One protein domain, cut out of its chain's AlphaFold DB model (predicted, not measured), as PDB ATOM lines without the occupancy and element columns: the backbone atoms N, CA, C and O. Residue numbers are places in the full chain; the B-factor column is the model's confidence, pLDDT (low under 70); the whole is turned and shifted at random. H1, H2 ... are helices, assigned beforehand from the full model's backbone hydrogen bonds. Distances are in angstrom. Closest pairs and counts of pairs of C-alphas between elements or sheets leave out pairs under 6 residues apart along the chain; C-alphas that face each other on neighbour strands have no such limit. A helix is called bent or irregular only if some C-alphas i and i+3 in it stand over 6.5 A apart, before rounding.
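AT A GLANCE: This is residues 17 to 68 of the 175 residues of an uncharacterized protein of Haliea sp (UniProt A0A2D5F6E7). Two long helices, H1 and H2, meet near their ends and make a wide, flat V, with residues 44 to 46 turning the chain at the corner. The two arms, residues 17 to 37 of H1 and residues 51 to 68, of which 51 to 67 belong to H2, stand free, and the space between them is empty. The printed part has 52 residues with two named helices, H1 then H2, and no named strand; its class is all helix. It is only just extended, close to loose, with a radius of gyration of the C-alphas of 15.1 A, and its C-alphas span 40 by 37 by 8 A.

IN THESE COORDINATES: H1 holds residues 17 to 43 and begins at C-alpha 17, (-3.620, -11.645, -23.139). It measures 39.7 A from first to last C-alpha. H2 holds residues 47 to 67 and measures 29.7 A, from C-alpha 47 at (9.758, 0.548, -56.375) to C-alpha 67 at (-19.428, 1.571, -50.975). H2 has a kink of 27 degrees near residue 54 and is irregular, but only just: C-alphas 52 and 55 are 6.8 A apart.

HOW THE PARTS SIT: H1 and H2 are close but not clearly touching, with 1 pair of C-alphas within 8 A. Their closest C-alphas are those of Leu 41 and Gly 47, 5.8 A apart. They run opposite ways at a steep tilt of 40 degrees. O i to N i+4 pairs are within hydrogen-bond range in 21 of 23 cases in H1 and 14 of 17 in H2.

THE WHOLE: The outline is flat. The two C-alphas farthest apart are those of Asn 17 and Lys 45, 41.6 A. The link from H1 to H2 is tight. The printed part has no cut; its mean pLDDT is 94.1, and no printed residue is under 70.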
ATOM      1  N   ASN A  17      -5.017 -11.206 -23.128       87.88
ATOM      2  CA  ASN A  17      -3.620 -11.645 -23.139       87.88
ATOM      3  C   ASN A  17      -3.239 -12.326 -24.466       87.88
ATOM      4  O   ASN A  17      -2.160 -12.059 -24.996       87.88
ATOM      5  N   PHE A  18      -4.135 -13.138 -25.036       84.94
ATOM      6  CA  PHE A  18      -3.909 -13.773 -26.333       84.94
ATOM      7  C   PHE A  18      -4.024 -12.772 -27.485       84.94
ATOM      8  O   PHE A  18      -3.223 -12.844 -28.416       84.94
ATOM      9  N   CYS A  19      -4.940 -11.796 -27.418       85.94
ATOM     10  CA  CYS A  19      -5.000 -10.707 -28.405       85.94
ATOM     11  C   CYS A  19      -3.684  -9.937 -28.472       85.94
ATOM     12  O   CYS A  19      -3.155  -9.702 -29.555       85.94
ATOM     13  N   VAL A  20      -3.157  -9.548 -27.306       89.50
ATOM     14  CA  VAL A  20      -1.911  -8.782 -27.204       89.50
ATOM     15  C   VAL A  20      -0.759  -9.576 -27.803       89.50
ATOM     16  O   VAL A  20      -0.032  -9.052 -28.644       89.50
ATOM     17  N   GLU A  21      -0.614 -10.848 -27.428       88.12
ATOM     18  CA  GLU A  21       0.456 -11.696 -27.948       88.12
ATOM     19  C   GLU A  21       0.334 -11.923 -29.465       88.12
ATOM     20  O   GLU A  21       1.326 -11.807 -30.187       88.12
ATOM     21  N   GLY A  22      -0.870 -12.214 -29.966       86.88
ATOM     22  CA  GLY A  22      -1.133 -12.418 -31.392       86.88
ATOM     23  C   GLY A  22      -0.829 -11.172 -32.225       86.88
ATOM     24  O   GLY A  22      -0.047 -11.243 -33.174       86.88
ATOM     25  N   ASN A  23      -1.364 -10.021 -31.816       89.88
ATOM     26  CA  ASN A  23      -1.151  -8.745 -32.503       89.88
ATOM     27  C   ASN A  23       0.319  -8.309 -32.450       89.88
ATOM     28  O   ASN A  23       0.849  -7.796 -33.440       89.88
ATOM     29  N   ALA A  24       1.004  -8.546 -31.326       93.50
ATOM     30  CA  ALA A  24       2.436  -8.291 -31.206       93.50
ATOM     31  C   ALA A  24       3.242  -9.162 -32.180       93.50
ATOM     32  O   ALA A  24       4.135  -8.653 -32.859       93.50
ATOM     33  N   LYS A  25       2.908 -10.455 -32.302       92.25
ATOM     34  CA  LYS A  25       3.554 -11.368 -33.257       92.25
ATOM     35  C   LYS A  25       3.303 -10.960 -34.706       92.25
ATOM     36  O   LYS A  25       4.248 -10.969 -35.492       92.25
ATOM     37  N   ASP A  26       2.077 -10.577 -35.054       92.81
ATOM     38  CA  ASP A  26       1.729 -10.160 -36.417       92.81
ATOM     39  C   ASP A  26       2.429  -8.848 -36.794       92.81
ATOM     40  O   ASP A  26       3.023  -8.749 -37.870       92.81
ATOM     41  N   THR A  27       2.478  -7.881 -35.876       94.88
ATOM     42  CA  THR A  27       3.230  -6.630 -36.066       94.88
ATOM     43  C   THR A  27       4.730  -6.894 -36.214       94.88
ATOM     44  O   THR A  27       5.361  -6.417 -37.159       94.88
ATOM     45  N   TYR A  28       5.311  -7.701 -35.320       95.06
ATOM     46  CA  TYR A  28       6.732  -8.053 -35.350       95.06
ATOM     47  C   TYR A  28       7.115  -8.802 -36.633       95.06
ATOM     48  O   TYR A  28       8.116  -8.473 -37.277       95.06
ATOM     49  N   GLY A  29       6.312  -9.792 -37.031       94.75
ATOM     50  CA  GLY A  29       6.513 -10.547 -38.264       94.75
ATOM     51  C   GLY A  29       6.425  -9.652 -39.498       94.75
ATOM     52  O   GLY A  29       7.316  -9.689 -40.345       94.75
ATOM     53  N   THR A  30       5.407  -8.790 -39.555       95.69
ATOM     54  CA  THR A  30       5.201  -7.851 -40.668       95.69
ATOM     55  C   THR A  30       6.377  -6.887 -40.805       95.69
ATOM     56  O   THR A  30       6.926  -6.756 -41.896       95.69
ATOM     57  N   ALA A  31       6.840  -6.284 -39.705       95.75
ATOM     58  CA  ALA A  31       7.992  -5.379 -39.713       95.75
ATOM     59  C   ALA A  31       9.275  -6.065 -40.217       95.75
ATOM     60  O   ALA A  31      10.025  -5.501 -41.012       95.75
ATOM     61  N   ARG A  32       9.523  -7.316 -39.807       94.50
ATOM     62  CA  ARG A  32      10.690  -8.081 -40.278       94.50
ATOM     63  C   ARG A  32      10.617  -8.420 -41.762       94.50
ATOM     64  O   ARG A  32      11.628  -8.326 -42.456       94.50
ATOM     65  N   VAL A  33       9.447  -8.838 -42.237       96.31
ATOM     66  CA  VAL A  33       9.240  -9.192 -43.648       96.31
ATOM     67  C   VAL A  33       9.311  -7.949 -44.534       96.31
ATOM     68  O   VAL A  33       9.919  -8.010 -45.599       96.31
ATOM     69  N   TYR A  34       8.787  -6.813 -44.065       94.62
ATOM     70  CA  TYR A  34       8.809  -5.536 -44.776       94.62
ATOM     71  C   TYR A  34      10.214  -5.158 -45.256       94.62
ATOM     72  O   TYR A  34      10.411  -4.934 -46.447       94.62
ATOM     73  N   HIS A  35      11.214  -5.171 -44.369       93.25
ATOM     74  CA  HIS A  35      12.584  -4.801 -44.742       93.25
ATOM     75  C   HIS A  35      13.185  -5.718 -45.812       93.25
ATOM     76  O   HIS A  35      13.884  -5.251 -46.711       93.25
ATOM     77  N   LYS A  36      12.905  -7.025 -45.735       94.94
ATOM     78  CA  LYS A  36      13.384  -7.989 -46.730       94.94
ATOM     79  C   LYS A  36      12.729  -7.745 -48.090       94.94
ATOM     80  O   LYS A  36      13.428  -7.675 -49.096       94.94
ATOM     81  N   LEU A  37      11.405  -7.586 -48.113       95.06
ATOM     82  CA  LEU A  37      10.652  -7.373 -49.348       95.06
ATOM     83  C   LEU A  37      10.972  -6.028 -49.999       95.06
ATOM     84  O   LEU A  37      11.071  -5.969 -51.220       95.06
ATOM     85  N   LEU A  38      11.182  -4.971 -49.209       92.94
ATOM     86  CA  LEU A  38      11.575  -3.663 -49.729       92.94
ATOM     87  C   LEU A  38      12.909  -3.749 -50.479       92.94
ATOM     88  O   LEU A  38      13.018  -3.260 -51.601       92.94
ATOM     89  N   LYS A  39      13.892  -4.455 -49.910       94.56
ATOM     90  CA  LYS A  39      15.176  -4.684 -50.575       94.56
ATOM     91  C   LYS A  39      15.010  -5.454 -51.889       94.56
ATOM     92  O   LYS A  39      15.559  -5.055 -52.910       94.56
ATOM     93  N   GLU A  40      14.230  -6.535 -51.891       95.50
ATOM     94  CA  GLU A  40      13.961  -7.309 -53.113       95.50
ATOM     95  C   GLU A  40      13.228  -6.475 -54.181       95.50
ATOM     96  O   GLU A  40      13.475  -6.629 -55.379       95.50
ATOM     97  N   LEU A  41      12.340  -5.569 -53.762       95.44
ATOM     98  CA  LEU A  41      11.616  -4.653 -54.642       95.44
ATOM     99  C   LEU A  41      12.566  -3.663 -55.334       95.44
ATOM    100  O   LEU A  41      12.428  -3.408 -56.535       95.44
ATOM    101  N   GLU A  42      13.537  -3.127 -54.591       93.00
ATOM    102  CA  GLU A  42      14.595  -2.257 -55.113       93.00
ATOM    103  C   GLU A  42      15.534  -3.012 -56.061       93.00
ATOM    104  O   GLU A  42      15.772  -2.548 -57.179       93.00
ATOM    105  N   GLU A  43      16.004  -4.204 -55.669       96.62
ATOM    106  CA  GLU A  43      16.860  -5.073 -56.491       96.62
ATOM    107  C   GLU A  43      16.191  -5.410 -57.838       96.62
ATOM    108  O   GLU A  43      16.842  -5.419 -58.885       96.62
ATOM    109  N   ARG A  44      14.865  -5.604 -57.839       96.62
ATOM    110  CA  ARG A  44      14.054  -5.845 -59.047       96.62
ATOM    111  C   ARG A  44      13.614  -4.569 -59.775       96.62
ATOM    112  O   ARG A  44      12.955  -4.667 -60.808       96.62
ATOM    113  N   LYS A  45      13.969  -3.381 -59.273       95.69
ATOM    114  CA  LYS A  45      13.605  -2.059 -59.826       95.69
ATOM    115  C   LYS A  45      12.090  -1.816 -59.930       95.69
ATOM    116  O   LYS A  45      11.633  -1.082 -60.805       95.69
ATOM    117  N   LEU A  46      11.307  -2.396 -59.020       96.38
ATOM    118  CA  LEU A  46       9.841  -2.300 -59.001       96.38
ATOM    119  C   LEU A  46       9.299  -1.205 -58.066       96.38
ATOM    120  O   LEU A  46       8.089  -0.992 -58.026       96.38
ATOM    121  N   GLY A  47      10.164  -0.470 -57.358       93.56
ATOM    122  CA  GLY A  47       9.758   0.548 -56.375       93.56
ATOM    123  C   GLY A  47       8.757   1.577 -56.915       93.56
ATOM    124  O   GLY A  47       7.696   1.774 -56.333       93.56
ATOM    125  N   LYS A  48       9.019   2.146 -58.100       94.12
ATOM    126  CA  LYS A  48       8.111   3.130 -58.724       94.12
ATOM    127  C   LYS A  48       6.731   2.556 -59.048       94.12
ATOM    128  O   LYS A  48       5.749   3.280 -58.932       94.12
ATOM    129  N   LEU A  49       6.656   1.296 -59.484       94.69
ATOM    130  CA  LEU A  49       5.382   0.635 -59.777       94.69
ATOM    131  C   LEU A  49       4.583   0.444 -58.485       94.69
ATOM    132  O   LEU A  49       3.392   0.741 -58.445       94.69
ATOM    133  N   TYR A  50       5.250  -0.009 -57.425       94.25
ATOM    134  CA  TYR A  50       4.611  -0.189 -56.131       94.25
ATOM    135  C   TYR A  50       4.085   1.138 -55.569       94.25
ATOM    136  O   TYR A  50       2.898   1.251 -55.284       94.25
ATOM    137  N   GLU A  51       4.936   2.161 -55.480       93.25
ATOM    138  CA  GLU A  51       4.587   3.446 -54.863       93.25
ATOM    139  C   GLU A  51       3.548   4.241 -55.656       93.25
ATOM    140  O   GLU A  51       2.682   4.880 -55.064       93.25
ATOM    141  N   LYS A  52       3.626   4.232 -56.993       95.62
ATOM    142  CA  LYS A  52       2.749   5.065 -57.828       95.62
ATOM    143  C   LYS A  52       1.439   4.394 -58.220       95.62
ATOM    144  O   LYS A  52       0.523   5.104 -58.622       95.62
ATOM    145  N   LEU A  53       1.360   3.065 -58.153       94.75
ATOM    146  CA  LEU A  53       0.186   2.319 -58.602       94.75
ATOM    147  C   LEU A  53      -0.355   1.392 -57.513       94.75
ATOM    148  O   LEU A  53      -1.490   1.567 -57.086       94.75
ATOM    149  N   ILE A  54       0.446   0.435 -57.038       95.06
ATOM    150  CA  ILE A  54      -0.046  -0.632 -56.148       95.06
ATOM    151  C   ILE A  54      -0.472  -0.097 -54.773       95.06
ATOM    152  O   ILE A  54      -1.563  -0.412 -54.302       95.06
ATOM    153  N   ALA A  55       0.357   0.723 -54.125       93.81
ATOM    154  CA  ALA A  55       0.036   1.274 -52.810       93.81
ATOM    155  C   ALA A  55      -1.215   2.183 -52.852       93.81
ATOM    156  O   ALA A  55      -2.128   1.945 -52.059       93.81
ATOM    157  N   PRO A  56      -1.356   3.130 -53.806       96.25
ATOM    158  CA  PRO A  56      -2.586   3.912 -53.953       96.25
ATOM    159  C   PRO A  56      -3.833   3.081 -54.284       96.25
ATOM    160  O   PRO A  56      -4.907   3.374 -53.763       96.25
ATOM    161  N   LEU A  57      -3.708   2.022 -55.098       96.75
ATOM    162  CA  LEU A  57      -4.831   1.136 -55.447       96.75
ATOM    163  C   LEU A  57      -5.483   0.489 -54.223       96.75
ATOM    164  O   LEU A  57      -6.678   0.224 -54.247       96.75
ATOM    165  N   THR A  58      -4.728   0.280 -53.143       95.06
ATOM    166  CA  THR A  58      -5.268  -0.301 -51.904       95.06
ATOM    167  C   THR A  58      -6.378   0.578 -51.320       95.06
ATOM    168  O   THR A  58      -7.380   0.068 -50.828       95.06
ATOM    169  N   MET A  59      -6.235   1.901 -51.427       95.62
ATOM    170  CA  MET A  59      -7.253   2.854 -50.977       95.62
ATOM    171  C   MET A  59      -8.475   2.835 -51.896       95.62
ATOM    172  O   MET A  59      -9.596   2.818 -51.407       95.62
ATOM    173  N   ALA A  60      -8.259   2.756 -53.211       95.62
ATOM    174  CA  ALA A  60      -9.352   2.648 -54.173       95.62
ATOM    175  C   ALA A  60     -10.169   1.359 -53.971       95.62
ATOM    176  O   ALA A  60     -11.393   1.413 -53.976       95.62
ATOM    177  N   PHE A  61      -9.515   0.214 -53.740       96.56
ATOM    178  CA  PHE A  61     -10.214  -1.040 -53.447       96.56
ATOM    179  C   PHE A  61     -10.982  -0.980 -52.131       96.56
ATOM    180  O   PHE A  61     -12.135  -1.396 -52.104       96.56
ATOM    181  N   ARG A  62     -10.398  -0.395 -51.078       96.38
ATOM    182  CA  ARG A  62     -11.111  -0.151 -49.818       96.38
ATOM    183  C   ARG A  62     -12.391   0.652 -50.050       96.38
ATOM    184  O   ARG A  62     -13.419   0.319 -49.476       96.38
ATOM    185  N   ASP A  63     -12.319   1.707 -50.855       97.19
ATOM    186  CA  ASP A  63     -13.465   2.583 -51.101       97.19
ATOM    187  C   ASP A  63     -14.550   1.862 -51.918       97.19
ATOM    188  O   ASP A  63     -15.723   1.952 -51.573       97.19
ATOM    189  N   ILE A  64     -14.163   1.071 -52.928       96.81
ATOM    190  CA  ILE A  64     -15.089   0.218 -53.695       96.81
ATOM    191  C   ILE A  64     -15.764  -0.823 -52.788       96.81
ATOM    192  O   ILE A  64     -16.974  -1.020 -52.871       96.81
ATOM    193  N   GLU A  65     -14.999  -1.491 -51.922       96.62
ATOM    194  CA  GLU A  65     -15.526  -2.496 -50.990       96.62
ATOM    195  C   GLU A  65     -16.456  -1.883 -49.937       96.62
ATOM    196  O   GLU A  65     -17.442  -2.510 -49.557       96.62
ATOM    197  N   PHE A  66     -16.143  -0.675 -49.460       96.75
ATOM    198  CA  PHE A  66     -16.953   0.026 -48.468       96.75
ATOM    199  C   PHE A  66     -18.267   0.550 -49.055       96.75
ATOM    200  O   PHE A  66     -19.296   0.455 -48.392       96.75
ATOM    201  N   GLU A  67     -18.231   1.090 -50.276       97.50
ATOM    202  CA  GLU A  67     -19.428   1.571 -50.975       97.50
ATOM    203  C   GLU A  67     -20.363   0.409 -51.337       97.50
ATOM    204  O   GLU A  67     -21.578   0.495 -51.172       97.50
ATOM    205  N   GLY A  68     -19.788  -0.710 -51.788       95.25
ATOM    206  CA  GLY A  68     -20.550  -1.873 -52.214       95.25
ATOM    207  C   GLY A  68     -21.281  -1.652 -53.540       95.25
ATOM    208  O   GLY A  68     -20.925  -0.797 -54.351       95.25
TER     209      GLY A  68